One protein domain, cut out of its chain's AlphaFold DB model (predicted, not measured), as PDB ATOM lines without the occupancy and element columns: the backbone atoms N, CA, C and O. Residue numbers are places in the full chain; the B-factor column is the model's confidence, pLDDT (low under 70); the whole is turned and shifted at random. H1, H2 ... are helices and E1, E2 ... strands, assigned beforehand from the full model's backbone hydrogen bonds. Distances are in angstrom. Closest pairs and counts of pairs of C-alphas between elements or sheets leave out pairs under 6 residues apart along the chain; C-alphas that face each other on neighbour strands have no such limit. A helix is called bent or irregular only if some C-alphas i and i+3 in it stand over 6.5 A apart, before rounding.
ATOM      1  N   THR A 396     197.798 187.022 185.633       80.88
ATOM      2  CA  THR A 396     196.673 186.992 186.579       80.88
ATOM      3  C   THR A 396     195.516 187.887 186.110       80.88
ATOM      4  O   THR A 396     195.751 188.886 185.433       80.88
ATOM      5  N   PRO A 397     194.244 187.572 186.431       79.94
ATOM      6  CA  PRO A 397     193.096 188.400 186.041       79.94
ATOM      7  C   PRO A 397     193.128 189.854 186.535       79.94
ATOM      8  O   PRO A 397     192.400 190.684 185.993       79.94
ATOM      9  N   GLU A 398     193.935 190.162 187.546       81.50
ATOM     10  CA  GLU A 398     194.156 191.505 188.083       81.50
ATOM     11  C   GLU A 398     194.948 192.404 187.113       81.50
ATOM     12  O   GLU A 398     194.800 193.622 187.150       81.50
ATOM     13  N   GLN A 399     195.714 191.814 186.189       86.50
ATOM     14  CA  GLN A 399     196.478 192.526 185.152       86.50
ATOM     15  C   GLN A 399     195.631 192.912 183.929       86.50
ATOM     16  O   GLN A 399     196.137 193.488 182.965       86.50
ATOM     17  N   LYS A 400     194.330 192.596 183.942       89.31
ATOM     18  CA  LYS A 400     193.419 192.967 182.861       89.31
ATOM     19  C   LYS A 400     193.121 194.469 182.894       89.31
ATOM     20  O   LYS A 400     192.652 194.975 183.912       89.31
ATOM     21  N   ARG A 401     193.261 195.145 181.755       88.06
ATOM     22  CA  ARG A 401     192.838 196.543 181.557       88.06
ATOM     23  C   ARG A 401     191.733 196.647 180.499       88.06
ATOM     24  O   ARG A 401     191.391 195.648 179.854       88.06
ATOM     25  N   SER A 402     191.086 197.812 180.400       86.12
ATOM     26  CA  SER A 402     190.195 198.089 179.270       86.12
ATOM     27  C   SER A 402     191.053 198.398 178.048       86.12
ATOM     28  O   SER A 402     192.077 199.065 178.172       86.12
ATOM     29  N   ILE A 403     190.639 197.945 176.860       87.88
ATOM     30  CA  ILE A 403     191.323 198.350 175.623       87.88
ATOM     31  C   ILE A 403     191.225 199.871 175.434       87.88
ATOM     32  O   ILE A 403     192.176 200.497 174.994       87.88
ATOM     33  N   GLU A 404     190.119 200.475 175.874       87.00
ATOM     34  CA  GLU A 404     189.870 201.921 175.826       87.00
ATOM     35  C   GLU A 404     190.890 202.732 176.640       87.00
ATOM     36  O   GLU A 404     191.119 203.897 176.327       87.00
ATOM     37  N   ASP A 405     191.540 202.124 177.643       86.31
ATOM     38  CA  ASP A 405     192.558 202.793 178.463       86.31
ATOM     39  C   ASP A 405     193.817 203.130 177.634       86.31
ATOM     40  O   ASP A 405     194.529 204.096 177.932       86.31
ATOM     41  N   ILE A 406     194.076 202.341 176.585       89.50
ATOM     42  CA  ILE A 406     195.275 202.401 175.734       89.50
ATOM     43  C   ILE A 406     194.985 202.803 174.283       89.50
ATOM     44  O   ILE A 406     195.898 202.831 173.466       89.50
ATOM     45  N   VAL A 407     193.732 203.121 173.951       91.31
ATOM     46  CA  VAL A 407     193.379 203.652 172.631       91.31
ATOM     47  C   VAL A 407     193.700 205.146 172.573       91.31
ATOM     48  O   VAL A 407     193.345 205.908 173.475       91.31
ATOM     49  N   CYS A 408     194.342 205.568 171.486       90.94
ATOM     50  CA  CYS A 408     194.466 206.965 171.103       90.94
ATOM     51  C   CYS A 408     193.266 207.370 170.233       90.94
ATOM     52  O   CYS A 408     193.007 206.786 169.175       90.94
ATOM     53  N   TYR A 409     192.501 208.348 170.710       89.62
ATOM     54  CA  TYR A 409     191.365 208.921 169.986       89.62
ATOM     55  C   TYR A 409     191.843 210.003 168.998       89.62
ATOM     56  O   TYR A 409     192.972 210.463 169.139       89.62
ATOM     57  N   PRO A 410     191.021 210.428 168.016       82.56
ATOM     58  CA  PRO A 410     191.453 211.329 166.939       82.56
ATOM     59  C   PRO A 410     192.133 212.637 167.377       82.56
ATOM     60  O   PRO A 410     193.017 213.106 166.674       82.56
ATOM     61  N   ASP A 411     191.762 213.183 168.539       81.25
ATOM     62  CA  ASP A 411     192.338 214.418 169.101       81.25
ATOM     63  C   ASP A 411     193.371 214.147 170.222       81.25
ATOM     64  O   ASP A 411     193.725 215.041 170.989       81.25
ATOM     65  N   GLY A 412     193.796 212.891 170.389       80.44
ATOM     66  CA  GLY A 412     194.691 212.449 171.458       80.44
ATOM     67  C   GLY A 412     196.173 212.538 171.096       80.44
ATOM     68  O   GLY A 412     196.559 212.414 169.937       80.44
ATOM     69  N   ASN A 413     197.020 212.699 172.115       85.12
ATOM     70  CA  ASN A 413     198.470 212.642 171.963       85.12
ATOM     71  C   ASN A 413     198.945 211.183 171.862       85.12
ATOM     72  O   ASN A 413     198.797 210.400 172.803       85.12
ATOM     73  N   GLU A 414     199.541 210.821 170.729       84.94
ATOM     74  CA  GLU A 414     200.019 209.462 170.460       84.94
ATOM     75  C   GLU A 414     201.122 209.026 171.426       84.94
ATOM     76  O   GLU A 414     201.108 207.887 171.897       84.94
ATOM     77  N   ASN A 415     202.016 209.948 171.797       84.38
ATOM     78  CA  ASN A 415     203.151 209.663 172.674       84.38
ATOM     79  C   ASN A 415     202.713 209.259 174.091       84.38
ATOM     80  O   ASN A 415     203.428 208.537 174.778       84.38
ATOM     81  N   GLU A 416     201.514 209.663 174.520       84.69
ATOM     82  CA  GLU A 416     200.932 209.290 175.818       84.69
ATOM     83  C   GLU A 416     200.225 207.926 175.794       84.69
ATOM     84  O   GLU A 416     199.860 207.383 176.842       84.69
ATOM     85  N   LYS A 417     199.996 207.370 174.599       90.38
ATOM     86  CA  LYS A 417     199.253 206.120 174.374       90.38
ATOM     87  C   LYS A 417     200.101 205.015 173.750       90.38
ATOM     88  O   LYS A 417     199.556 203.978 173.367       90.38
ATOM     89  N   LEU A 418     201.418 205.200 173.699       91.75
ATOM     90  CA  LEU A 418     202.355 204.165 173.280       91.75
ATOM     91  C   LEU A 418     202.260 202.936 174.189       91.75
ATOM     92  O   LEU A 418     202.216 203.022 175.424       91.75
ATOM     93  N   ILE A 419     202.262 201.770 173.553       94.31
ATOM     94  CA  ILE A 419     202.372 200.482 174.220       94.31
ATOM     95  C   ILE A 419     203.543 199.696 173.637       94.31
ATOM     96  O   ILE A 419     203.816 199.754 172.439       94.31
ATOM     97  N   LEU A 420     204.214 198.926 174.490       94.31
ATOM     98  CA  LEU A 420     205.140 197.892 174.054       94.31
ATOM     99  C   LEU A 420     204.335 196.608 173.936       94.31
ATOM    100  O   LEU A 420     204.017 195.991 174.956       94.31
ATOM    101  N   LEU A 421     203.955 196.241 172.718       93.31
ATOM    102  CA  LEU A 421     203.249 194.999 172.448       93.31
ATOM    103  C   LEU A 421     204.230 193.837 172.635       93.31
ATOM    104  O   LEU A 421     205.238 193.763 171.942       93.31
ATOM    105  N   LEU A 422     203.955 192.961 173.599       93.12
ATOM    106  CA  LEU A 422     204.827 191.845 173.978       93.12
ATOM    107  C   LEU A 422     204.393 190.522 173.346       93.12
ATOM    108  O   LEU A 422     205.234 189.699 173.015       93.12
ATOM    109  N   ASP A 423     203.083 190.293 173.260       92.81
ATOM    110  CA  ASP A 423     202.500 189.050 172.751       92.81
ATOM    111  C   ASP A 423     201.038 189.292 172.340       92.81
ATOM    112  O   ASP A 423     200.384 190.219 172.840       92.81
ATOM    113  N   TYR A 424     200.486 188.450 171.472       93.38
ATOM    114  CA  TYR A 424     199.057 188.432 171.174       93.38
ATOM    115  C   TYR A 424     198.551 187.021 170.878       93.38
ATOM    116  O   TYR A 424     199.282 186.121 170.486       93.38
ATOM    117  N   ARG A 425     197.242 186.825 171.048       89.56
ATOM    118  CA  ARG A 425     196.555 185.599 170.639       89.56
ATOM    119  C   ARG A 425     195.187 185.915 170.071       89.56
ATOM    120  O   ARG A 425     194.459 186.739 170.622       89.56
ATOM    121  N   ILE A 426     194.809 185.211 169.013       88.56
ATOM    122  CA  ILE A 426     193.461 185.269 168.451       88.56
ATOM    123  C   ILE A 426     192.661 184.087 169.000       88.56
ATOM    124  O   ILE A 426     193.088 182.940 168.916       88.56
ATOM    125  N   ASP A 427     191.506 184.380 169.594       83.88
ATOM    126  CA  ASP A 427     190.607 183.397 170.193       83.88
ATOM    127  C   ASP A 427     189.170 183.613 169.723       83.88
ATOM    128  O   ASP A 427     188.747 184.732 169.426       83.88
ATOM    129  N   ASP A 428     188.360 182.565 169.830       81.56
ATOM    130  CA  ASP A 428     186.911 182.688 169.744       81.56
ATOM    131  C   ASP A 428     186.343 183.533 170.901       81.56
ATOM    132  O   ASP A 428     186.666 183.373 172.091       81.56
ATOM    133  N   SER A 429     185.437 184.446 170.564       71.38
ATOM    134  CA  SER A 429     184.697 185.268 171.509       71.38
ATOM    135  C   SER A 429     183.656 184.431 172.237       71.38
ATOM    136  O   SER A 429     182.822 183.736 171.664       71.38
ATOM    137  N   VAL A 430     183.664 184.537 173.563       64.19
ATOM    138  CA  VAL A 430     182.674 183.871 174.423       64.19
ATOM    139  C   VAL A 430     181.384 184.701 174.538       64.19
ATOM    140  O   VAL A 430     180.381 184.210 175.061       64.19
ATOM    141  N   ILE A 431     181.416 185.968 174.111       63.00
ATOM    142  CA  ILE A 431     180.338 186.951 174.303       63.00
ATOM    143  C   ILE A 431     179.651 187.259 172.975       63.00
ATOM    144  O   ILE A 431     178.425 187.254 172.916       63.00
ATOM    145  N   GLU A 432     180.434 187.495 171.927       66.56
ATOM    146  CA  GLU A 432     179.924 187.883 170.618       66.56
ATOM    147  C   GLU A 432     179.828 186.681 169.687       66.56
ATOM    148  O   GLU A 432     180.727 185.838 169.630       66.56
ATOM    149  N   LYS A 433     178.722 186.612 168.951       74.12
ATOM    150  CA  LYS A 433     178.435 185.558 167.986       74.12
ATOM    151  C   LYS A 433     178.025 186.168 166.656       74.12
ATOM    152  O   LYS A 433     177.494 187.276 166.627       74.12
ATOM    153  N   ASN A 434     178.280 185.436 165.586       74.19
ATOM    154  CA  ASN A 434     177.723 185.706 164.272       74.19
ATOM    155  C   ASN A 434     176.225 185.366 164.250       74.19
ATOM    156  O   ASN A 434     175.719 184.680 165.145       74.19
ATOM    157  N   ASP A 435     175.526 185.836 163.219       71.69
ATOM    158  CA  ASP A 435     174.078 185.631 163.061       71.69
ATOM    159  C   ASP A 435     173.712 184.139 162.905       71.69
ATOM    160  O   ASP A 435     172.610 183.721 163.256       71.69
ATOM    161  N   ASP A 436     174.672 183.313 162.477       63.66
ATOM    162  CA  ASP A 436     174.585 181.848 162.390       63.66
ATOM    163  C   ASP A 436     174.840 181.120 163.734       63.66
ATOM    164  O   ASP A 436     174.749 179.895 163.827       63.66
ATOM    165  N   GLY A 437     175.157 181.864 164.799       61.72
ATOM    166  CA  GLY A 437     175.430 181.345 166.136       61.72
ATOM    167  C   GLY A 437     176.871 180.883 166.394       61.72
ATOM    168  O   GLY A 437     177.158 180.486 167.539       61.72
ATOM    169  N   SER A 438     177.763 180.960 165.397       71.88
ATOM    170  CA  SER A 438     179.205 180.717 165.544       71.88
ATOM    171  C   SER A 438     179.887 181.838 166.355       71.88
ATOM    172  O   SER A 438     179.395 182.969 166.377       71.88
ATOM    173  N   PRO A 439     180.972 181.562 167.105       76.75
ATOM    174  CA  PRO A 439     181.703 182.595 167.845       76.75
ATOM    175  C   PRO A 439     182.362 183.611 166.901       76.75
ATOM    176  O   PRO A 439     182.966 183.219 165.907       76.75
ATOM    177  N   ARG A 440     182.305 184.910 167.223       82.62
ATOM    178  CA  ARG A 440     183.150 185.909 166.538       82.62
ATOM    179  C   ARG A 440     184.597 185.787 166.992       82.62
ATOM    180  O   ARG A 440     184.827 185.485 168.156       82.62
ATOM    181  N   GLN A 441     185.566 186.088 166.135       85.31
ATOM    182  CA  GLN A 441     186.970 186.158 166.550       85.31
ATOM    183  C   GLN A 441     187.252 187.424 167.368       85.31
ATOM    184  O   GLN A 441     186.596 188.454 167.208       85.31
ATOM    185  N   ARG A 442     188.228 187.339 168.269       88.88
ATOM    186  CA  ARG A 442     188.766 188.464 169.042       88.88
ATOM    187  C   ARG A 442     190.272 188.305 169.212       88.88
ATOM    188  O   ARG A 442     190.762 187.182 169.291       88.88
ATOM    189  N   ILE A 443     190.974 189.419 169.374       90.69
ATOM    190  CA  ILE A 443     192.396 189.439 169.721       90.69
ATOM    191  C   ILE A 443     192.574 189.746 171.212       90.69
ATOM    192  O   ILE A 443     191.906 190.620 171.774       90.69
ATOM    193  N   ALA A 444     193.449 188.998 171.873       92.12
ATOM    194  CA  ALA A 444     193.986 189.287 173.192       92.12
ATOM    195  C   ALA A 444     195.423 189.779 173.018       92.12
ATOM    196  O   ALA A 444     196.197 189.111 172.346       92.12
ATOM    197  N   ILE A 445     195.780 190.907 173.626       93.81
ATOM    198  CA  ILE A 445     197.131 191.484 173.550       93.81
ATOM    199  C   ILE A 445     197.754 191.560 174.941       93.81
ATOM    200  O   ILE A 445     197.042 191.868 175.899       93.81
ATOM    201  N   ARG A 446     199.058 191.295 175.049       94.50
ATOM    202  CA  ARG A 446     199.902 191.487 176.237       94.50
ATOM    203  C   ARG A 446     200.846 192.647 175.969       94.50
ATOM    204  O   ARG A 446     201.503 192.662 174.935       94.50
ATOM    205  N   TYR A 447     200.918 193.611 176.879       94.88
ATOM    206  CA  TYR A 447     201.679 194.834 176.641       94.88
ATOM    207  C   TYR A 447     202.176 195.505 177.924       94.88
ATOM    208  O   TYR A 447     201.653 195.260 179.017       94.88
ATOM    209  N   LYS A 448     203.157 196.400 177.771       94.94
ATOM    210  CA  LYS A 448     203.500 197.429 178.765       94.94
ATOM    211  C   LYS A 448     202.992 198.789 178.301       94.94
ATOM    212  O   LYS A 448     202.870 199.027 177.104       94.94
ATOM    213  N   VAL A 449     202.669 199.659 179.252       92.25
ATOM    214  CA  VAL A 449     202.210 201.029 178.979       92.25
ATOM    215  C   VAL A 449     203.387 201.976 179.137       92.25
ATOM    216  O   VAL A 449     204.183 201.800 180.064       92.25
ATOM    217  N   ILE A 450     203.491 202.958 178.246       92.25
ATOM    218  CA  ILE A 450     204.501 204.008 178.343       92.25
ATOM    219  C   ILE A 450     204.370 204.767 179.674       92.25
ATOM    220  O   ILE A 450     203.265 205.008 180.175       92.25
ATOM    221  N   ASP A 451     205.505 205.096 180.277       89.00
ATOM    222  CA  ASP A 451     205.584 206.054 181.375       89.00
ATOM    223  C   ASP A 451     205.843 207.456 180.829       89.00
ATOM    224  O   ASP A 451     205.006 208.342 180.990       89.00
ATOM    225  N   HIS A 452     206.949 207.613 180.103       87.81
ATOM    226  CA  HIS A 452     207.316 208.829 179.387       87.81
ATOM    227  C   HIS A 452     208.265 208.511 178.220       87.81
ATOM    228  O   HIS A 452     208.821 207.413 178.126       87.81
ATOM    229  N   VAL A 453     208.423 209.478 177.314       85.69
ATOM    230  CA  VAL A 453     209.386 209.427 176.208       85.69
ATOM    231  C   VAL A 453     210.505 210.418 176.509       85.69
ATOM    232  O   VAL A 453     210.249 211.618 176.611       85.69
ATOM    233  N   ASP A 454     211.728 209.919 176.639       82.88
ATOM    234  CA  ASP A 454     212.929 210.731 176.802       82.88
ATOM    235  C   ASP A 454     213.411 211.240 175.440       82.88
ATOM    236  O   ASP A 454     213.545 210.474 174.481       82.88
ATOM    237  N   ASN A 455     213.711 212.541 175.373       79.44
ATOM    238  CA  ASN A 455     214.178 213.240 174.169       79.44
ATOM    239  C   ASN A 455     213.282 212.995 172.933       79.44
ATOM    240  O   ASN A 455     213.760 212.470 171.926       79.44
ATOM    241  N   PRO A 456     211.991 213.383 172.975       75.25
ATOM    242  CA  PRO A 456     211.026 213.077 171.914       75.25
ATOM    243  C   PRO A 456     211.362 213.708 170.550       75.25
ATOM    244  O   PRO A 456     210.850 213.249 169.537       75.25
ATOM    245  N   GLU A 457     212.217 214.734 170.516       74.44
ATOM    246  CA  GLU A 457     212.669 215.413 169.288       74.44
ATOM    247  C   GLU A 457     213.969 214.822 168.697       74.44
ATOM    248  O   GLU A 457     214.475 215.313 167.691       74.44
ATOM    249  N   SER A 458     214.528 213.776 169.318       76.38
ATOM    250  CA  SER A 458     215.719 213.064 168.831       76.38
ATOM    251  C   SER A 458     215.382 212.132 167.660       76.38
ATOM    252  O   SER A 458     214.306 211.542 167.624       76.38
ATOM    253  N   GLU A 459     216.343 211.890 166.758       69.81
ATOM    254  CA  GLU A 459     216.245 210.840 165.724       69.81
ATOM    255  C   GLU A 459     216.081 209.425 166.318       69.81
ATOM    256  O   GLU A 459     215.731 208.478 165.617       69.81
ATOM    257  N   SER A 460     216.336 209.253 167.619       74.06
ATOM    258  CA  SER A 460     216.128 208.002 168.354       74.06
ATOM    259  C   SER A 460     215.575 208.291 169.757       74.06
ATOM    260  O   SER A 460     216.357 208.406 170.706       74.06
ATOM    261  N   PRO A 461     214.247 208.453 169.907       78.44
ATOM    262  CA  PRO A 461     213.617 208.686 171.204       78.44
ATOM    263  C   PRO A 461     213.736 207.447 172.101       78.44
ATOM    264  O   PRO A 461     213.595 206.310 171.640       78.44
ATOM    265  N   ALA A 462     213.982 207.659 173.394       84.38
ATOM    266  CA  ALA A 462     214.081 206.577 174.369       84.38
ATOM    267  C   ALA A 462     212.739 206.390 175.095       84.38
ATOM    268  O   ALA A 462     212.224 207.299 175.739       84.38
ATOM    269  N   TYR A 463     212.154 205.197 174.990       89.50
ATOM    270  CA  TYR A 463     210.856 204.884 175.592       89.50
ATOM    271  C   TYR A 463     211.027 204.278 176.987       89.50
ATOM    272  O   TYR A 463     211.578 203.182 177.124       89.50
ATOM    273  N   VAL A 464     210.501 204.951 178.012       89.06
ATOM    274  CA  VAL A 464     210.487 204.446 179.390       89.06
ATOM    275  C   VAL A 464     209.119 203.840 179.690       89.06
ATOM    276  O   VAL A 464     208.084 204.465 179.471       89.06
ATOM    277  N   TRP A 465     209.094 202.602 180.188       92.12
ATOM    278  CA  TRP A 465     207.869 201.824 180.408       92.12
ATOM    279  C   TRP A 465     207.518 201.737 181.887       92.12
ATOM    280  O   TRP A 465     208.400 201.576 182.727       92.12
ATOM    281  N   LYS A 466     206.222 201.746 182.207       89.69
ATOM    282  CA  LYS A 466     205.753 201.532 183.581       89.69
ATOM    283  C   LYS A 466     206.065 200.120 184.069       89.69
ATOM    284  O   LYS A 466     205.994 199.152 183.304       89.69
ATOM    285  N   ASP A 467     206.286 199.999 185.376       81.50
ATOM    286  CA  ASP A 467     206.390 198.705 186.043       81.50
ATOM    287  C   ASP A 467     205.045 197.967 185.988       81.50
ATOM    288  O   ASP A 467     204.035 198.378 186.566       81.50
ATOM    289  N   GLY A 468     205.030 196.857 185.251       86.31
ATOM    290  CA  GLY A 468     203.885 195.961 185.137       86.31
ATOM    291  C   GLY A 468     203.524 195.606 183.699       86.31
ATOM    292  O   GLY A 468     203.615 196.412 182.776       86.31
ATOM    293  N   GLU A 469     203.071 194.370 183.520       93.38
ATOM    294  CA  GLU A 469     202.529 193.884 182.256       93.38
ATOM    295  C   GLU A 469     201.022 193.716 182.361       93.38
ATOM    296  O   GLU A 469     200.502 193.202 183.360       93.38
ATOM    297  N   TYR A 470     200.331 194.111 181.301       93.62
ATOM    298  CA  TYR A 470     198.880 194.140 181.233       93.62
ATOM    299  C   TYR A 470     198.386 193.367 180.023       93.62
ATOM    300  O   TYR A 470     199.134 193.093 179.086       93.62
ATOM    301  N   TYR A 471     197.106 193.009 180.046       93.69
ATOM    302  CA  TYR A 471     196.460 192.449 178.871       93.69
ATOM    303  C   TYR A 471     195.056 193.002 178.657       93.69
ATOM    304  O   TYR A 471     194.322 193.289 179.609       93.69
ATOM    305  N   SER A 472     194.671 193.083 177.387       92.06
ATOM    306  CA  SER A 472     193.377 193.604 176.939       92.06
ATOM    307  C   SER A 472     192.800 192.732 175.827       92.06
ATOM    308  O   SER A 472     193.515 191.960 175.190       92.06
ATOM    309  N   PHE A 473     191.486 192.826 175.615       90.50
ATOM    310  CA  PHE A 473     190.798 192.145 174.516       90.50
ATOM    311  C   PHE A 473     190.190 193.177 173.573       90.50
ATOM    312  O   PHE A 473     189.578 194.133 174.046       90.50
ATOM    313  N   SER A 474     190.276 192.933 172.269       88.06
ATOM    314  CA  SER A 474     189.618 193.729 171.232       88.06
ATOM    315  C   SER A 474     188.873 192.818 170.257       88.06
ATOM    316  O   SER A 474     189.356 191.746 169.895       88.06
ATOM    317  N   GLY A 475     187.677 193.241 169.848       85.94
ATOM    318  CA  GLY A 475     186.909 192.618 168.766       85.94
ATOM    319  C   GLY A 475     187.113 193.309 167.414       85.94
ATOM    320  O   GLY A 475     186.356 193.048 166.483       85.94
ATOM    321  N   SER A 476     188.073 194.239 167.303       87.56
ATOM    322  CA  SER A 476     188.315 194.959 166.050       87.56
ATOM    323  C   SER A 476     188.820 193.999 164.980       87.56
ATOM    324  O   SER A 476     189.932 193.487 165.089       87.56
ATOM    325  N   LYS A 477     188.016 193.798 163.928       87.25
ATOM    326  CA  LYS A 477     188.393 192.956 162.788       87.25
ATOM    327  C   LYS A 477     189.711 193.421 162.166       87.25
ATOM    328  O   LYS A 477     190.580 192.605 161.931       87.25
ATOM    329  N   VAL A 478     189.895 194.735 162.024       89.00
ATOM    330  CA  VAL A 478     191.115 195.300 161.436       89.00
ATOM    331  C   VAL A 478     192.354 194.923 162.249       89.00
ATOM    332  O   VAL A 478     193.337 194.503 161.668       89.00
ATOM    333  N   MET A 479     192.309 194.983 163.584       91.75
ATOM    334  CA  MET A 479     193.452 194.546 164.404       91.75
ATOM    335  C   MET A 479     193.747 193.051 164.259       91.75
ATOM    336  O   MET A 479     194.903 192.653 164.337       91.75
ATOM    337  N   ILE A 480     192.707 192.225 164.108       89.81
ATOM    338  CA  ILE A 480     192.851 190.777 163.905       89.81
ATOM    339  C   ILE A 480     193.502 190.511 162.547       89.81
ATOM    340  O   ILE A 480     194.441 189.722 162.481       89.81
ATOM    341  N   ASP A 481     193.035 191.200 161.503       89.06
ATOM    342  CA  ASP A 481     193.567 191.094 160.145       89.06
ATOM    343  C   ASP A 481     195.057 191.507 160.134       89.06
ATOM    344  O   ASP A 481     195.900 190.725 159.710       89.06
ATOM    345  N   GLN A 482     195.423 192.643 160.749       89.38
ATOM    346  CA  GLN A 482     196.829 193.072 160.861       89.38
ATOM    347  C   GLN A 482     197.707 192.075 161.626       89.38
ATOM    348  O   GLN A 482     198.820 191.777 161.214       89.38
ATOM    349  N   ALA A 483     197.208 191.525 162.732       87.50
ATOM    350  CA  ALA A 483     197.950 190.542 163.518       87.50
ATOM    351  C   ALA A 483     198.023 189.153 162.843       87.50
ATOM    352  O   ALA A 483     198.630 188.231 163.389       87.50
ATOM    353  N   THR A 484     197.361 188.975 161.698       85.75
ATOM    354  CA  THR A 484     197.409 187.746 160.893       85.75
ATOM    355  C   THR A 484     198.213 187.946 159.608       85.75
ATOM    356  O   THR A 484     198.878 187.014 159.163       85.75
ATOM    357  N   GLU A 485     198.146 189.140 159.014       86.56
ATOM    358  CA  GLU A 485     198.662 189.433 157.673       86.56
ATOM    359  C   GLU A 485     199.850 190.413 157.673       86.56
ATOM    360  O   GLU A 485     200.748 190.254 156.848       86.56
ATOM    361  N   ASP A 486     199.889 191.389 158.592       85.88
ATOM    362  CA  ASP A 486     200.880 192.481 158.580       85.88
ATOM    363  C   ASP A 486     202.127 192.169 159.428       85.88
ATOM    364  O   ASP A 486     203.223 192.610 159.083       85.88
ATOM    365  N   PHE A 487     201.981 191.452 160.550       85.50
ATOM    366  CA  PHE A 487     203.089 191.097 161.450       85.50
ATOM    367  C   PHE A 487     202.818 189.799 162.226       85.50
ATOM    368  O   PHE A 487     201.677 189.346 162.338       85.50
ATOM    369  N   SER A 488     203.877 189.200 162.774       84.44
ATOM    370  CA  SER A 488     203.845 187.935 163.511       84.44
ATOM    371  C   SER A 488     204.346 188.082 164.952       84.44
ATOM    372  O   SER A 488     204.932 189.090 165.341       84.44
ATOM    373  N   THR A 489     204.180 187.041 165.771       82.44
ATOM    374  CA  THR A 489     204.747 187.010 167.132       82.44
ATOM    375  C   THR A 489     206.280 187.042 167.158       82.44
ATOM    376  O   THR A 489     206.844 187.337 168.205       82.44
ATOM    377  N   ALA A 490     206.962 186.729 166.047       83.56
ATOM    378  CA  ALA A 490     208.422 186.808 165.954       83.56
ATOM    379  C   ALA A 490     208.935 188.255 165.849       83.56
ATOM    380  O   ALA A 490     210.098 188.509 166.147       83.56
ATOM    381  N   ASP A 491     208.061 189.188 165.470       84.69
ATOM    382  CA  ASP A 491     208.380 190.610 165.319       84.69
ATOM    383  C   ASP A 491     208.257 191.378 166.651       84.69
ATOM    384  O   ASP A 491     208.600 192.557 166.736       84.69
ATOM    385  N   LEU A 492     207.789 190.700 167.707       89.06
ATOM    386  CA  LEU A 492     207.581 191.249 169.045       89.06
ATOM    387  C   LEU A 492     208.822 191.045 169.938       89.06
ATOM    388  O   LEU A 492     209.483 190.009 169.849       89.06
ATOM    389  N   PRO A 493     209.114 191.973 170.869       90.56
ATOM    390  CA  PRO A 493     208.277 193.103 171.262       90.56
ATOM    391  C   PRO A 493     208.420 194.334 170.353       90.56
ATOM    392  O   PRO A 493     209.527 194.704 169.971       90.56
ATOM    393  N   THR A 494     207.306 195.019 170.075       90.75
ATOM    394  CA  THR A 494     207.275 196.210 169.201       90.75
ATOM    395  C   THR A 494     206.543 197.368 169.865       90.75
ATOM    396  O   THR A 494     205.540 197.177 170.556       90.75
ATOM    397  N   VAL A 495     207.030 198.588 169.639       91.44
ATOM    398  CA  VAL A 495     206.349 199.818 170.052       91.44
ATOM    399  C   VAL A 495     205.263 200.157 169.036       91.44
ATOM    400  O   VAL A 495     205.538 200.234 167.844       91.44
ATOM    401  N   THR A 496     204.030 200.351 169.493       92.62
ATOM    402  CA  THR A 496     202.897 200.716 168.628       92.62
ATOM    403  C   THR A 496     201.875 201.547 169.399       92.62
ATOM    404  O   THR A 496     201.891 201.604 170.633       92.62
ATOM    405  N   VAL A 497     200.960 202.182 168.668       92.75
ATOM    406  CA  VAL A 497     199.768 202.834 169.216       92.75
ATOM    407  C   VAL A 497     198.527 202.157 168.643       92.75
ATOM    408  O   VAL A 497     198.481 201.792 167.471       92.75
ATOM    409  N   ILE A 498     197.484 202.006 169.460       93.06
ATOM    410  CA  ILE A 498     196.172 201.571 168.976       93.06
ATOM    411  C   ILE A 498     195.315 202.812 168.755       93.06
ATOM    412  O   ILE A 498     194.966 203.488 169.720       93.06
ATOM    413  N   LYS A 499     194.941 203.109 167.510       92.12
ATOM    414  CA  LYS A 499     194.135 204.300 167.179       92.12
ATOM    415  C   LYS A 499     192.690 203.964 166.841       92.12
ATOM    416  O   LYS A 499     192.413 202.921 166.240       92.12
ATOM    417  N   GLU A 500     191.771 204.860 167.203       92.00
ATOM    418  CA  GLU A 500     190.375 204.819 166.753       92.00
ATOM    419  C   GLU A 500     190.217 205.486 165.382       92.00
ATOM    420  O   GLU A 500     190.610 206.629 165.174       92.00
ATOM    421  N   PHE A 501     189.554 204.783 164.467       87.69
ATOM    422  CA  PHE A 501     189.168 205.293 163.159       87.69
ATOM    423  C   PHE A 501     187.668 205.123 162.931       87.69
ATOM    424  O   PHE A 501     187.029 204.219 163.475       87.69
ATOM    425  N   ILE A 502     187.102 205.975 162.079       85.38
ATOM    426  CA  ILE A 502     185.698 205.918 161.668       85.38
ATOM    427  C   ILE A 502     185.651 205.621 160.170       85.38
ATOM    428  O   ILE A 502     186.217 206.354 159.362       85.38
ATOM    429  N   ASN A 503     184.975 204.540 159.780       82.25
ATOM    430  CA  ASN A 503     184.837 204.192 158.366       82.25
ATOM    431  C   ASN A 503     183.768 205.052 157.651       82.25
ATOM    432  O   ASN A 503     182.983 205.760 158.281       82.25
ATOM    433  N   LYS A 504     183.670 204.929 156.317       80.94
ATOM    434  CA  LYS A 504     182.675 205.647 155.486       80.94
ATOM    435  C   LYS A 504     181.209 205.402 155.898       80.94
ATOM    436  O   LYS A 504     180.343 206.199 155.560       80.94
ATOM    437  N   GLN A 505     180.926 204.331 156.644       76.19
ATOM    438  CA  GLN A 505     179.602 203.989 157.189       76.19
ATOM    439  C   GLN A 505     179.407 204.470 158.642       76.19
ATOM    440  O   GLN A 505     178.492 204.008 159.321       76.19
ATOM    441  N   ARG A 506     180.272 205.365 159.141       76.88
ATOM    442  CA  ARG A 506     180.290 205.867 160.528       76.88
ATOM    443  C   ARG A 506     180.467 204.784 161.604       76.88
ATOM    444  O   ARG A 506     180.117 205.005 162.762       76.88
ATOM    445  N   LYS A 507     181.027 203.619 161.262       76.50
ATOM    446  CA  LYS A 507     181.393 202.587 162.244       76.50
ATOM    447  C   LYS A 507     182.821 202.813 162.731       76.50
ATOM    448  O   LYS A 507     183.733 202.963 161.919       76.50
ATOM    449  N   LYS A 508     182.987 202.807 164.053       83.25
ATOM    450  CA  LYS A 508     184.279 202.896 164.738       83.25
ATOM    451  C   LYS A 508     185.020 201.562 164.670       83.25
ATOM    452  O   LYS A 508     184.393 200.510 164.805       83.25
ATOM    453  N   PHE A 509     186.332 201.606 164.479       85.75
ATOM    454  CA  PHE A 509     187.216 200.448 164.569       85.75
ATOM    455  C   PHE A 509     188.589 200.858 165.104       85.75
ATOM    456  O   PHE A 509     188.966 202.025 165.034       85.75
ATOM    457  N   TYR A 510     189.327 199.886 165.634       91.12
ATOM    458  CA  TYR A 510     190.682 200.087 166.142       91.12
ATOM    459  C   TYR A 510     191.709 199.480 165.189       91.12
ATOM    460  O   TYR A 510     191.406 198.476 164.540       91.12
ATOM    461  N   LYS A 511     192.900 200.068 165.114       91.31
ATOM    462  CA  LYS A 511     194.014 199.614 164.269       91.31
ATOM    463  C   LYS A 511     195.342 199.818 165.014       91.31
ATOM    464  O   LYS A 511     195.459 200.806 165.736       91.31
TER     465      LYS A 511
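This is residues 396 to 511 of the 513 residues of an uncharacterized protein of Muribaculaceae bacterium Isolate-037 (Harlan) (UniProt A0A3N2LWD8). A long, strongly twisted sheet is built on the bent hairpin of E1 and E2, with the short strands E3, E4 and E5 paired along it; the helix H1 packs across one face, and the small hairpin of E6 and E7 packs on H1. E5 runs on into E6, which joins the small hairpin to an edge of the sheet. You are reading 116 residues with seven named strands and one named helix: along the chain come first E1, E2, E3 and E4, then H1, then E5, E6 and E7, and the class is mostly strand; the large sheet is branched, with the antiparallel neighbour pairs E1 and E2, E1 and E5, E2 and E3, and E2 and E4, while E6 and E7 form an antiparallel pair of their own. The whole is compact, with a radius of gyration of the C-alphas of 15.2 A and spans of 52 by 37 by 26 A.

Start at residues 396 to 418, which hold no named element. Next come E1, residues 419 to 433, which bends by 92 degrees at 422, and E2, residues 439 to 454, which bends by 57 degrees at 451; in this antiparallel hairpin, N 425 and O 444 are 2.8 A apart. E2 pairs further on with E3, residues 462 to 465, where N 454 and O 462 are 2.8 A apart; E1, E2 and E3 form a meander, each strand the antiparallel neighbour of the one before. On the other side of E2 from E1 look for E4, residues 470 to 474, with N 445 and O 472 2.9 A apart. H1, residues 477 to 485, is on the sheet at a height of 9.3 A and runs across the strands, at 84 degrees to E2 on the local plane. It lies over E2, with 5 of its 9 C-alphas, and only just not over E1 or E4, with 2 each. In H1 every O i to N i+4 pair is within hydrogen-bond range. E5, residues 494 to 496, pairs with E1, N 421 and O 494 being 2.8 A apart. E6, residues 498 to 502, and E7, residues 508 to 511, form an antiparallel hairpin, with N 501 and O 509 2.9 A apart. The closest C-alphas of H1 and E7 are Met 479 and Lys 511, 5.1 A apart. Residues 407 to 408 pair in parallel with residues 498 to 499 of E6.

Find C-alpha 419 at (202.372, 200.482, 174.220); from there E1 spans 28.9 A. E2 spans 43.0 A and ends at C-alpha 454, (212.929, 210.731, 176.802). E3 spans 9.9 A, E4 13.6 A, H1 12.0 A, E5 6.3 A and E6 13.5 A. E7 spans 10.3 A to C-alpha 511 at (194.014, 199.614, 164.269).

The two C-alphas farthest apart, Asp 436 and Ser 458, are 52.0 A from each other. The printed part has no cut and no long link. Its mean pLDDT is 85.4; residues 430 to 432, 436 to 437 and 459 are under 70.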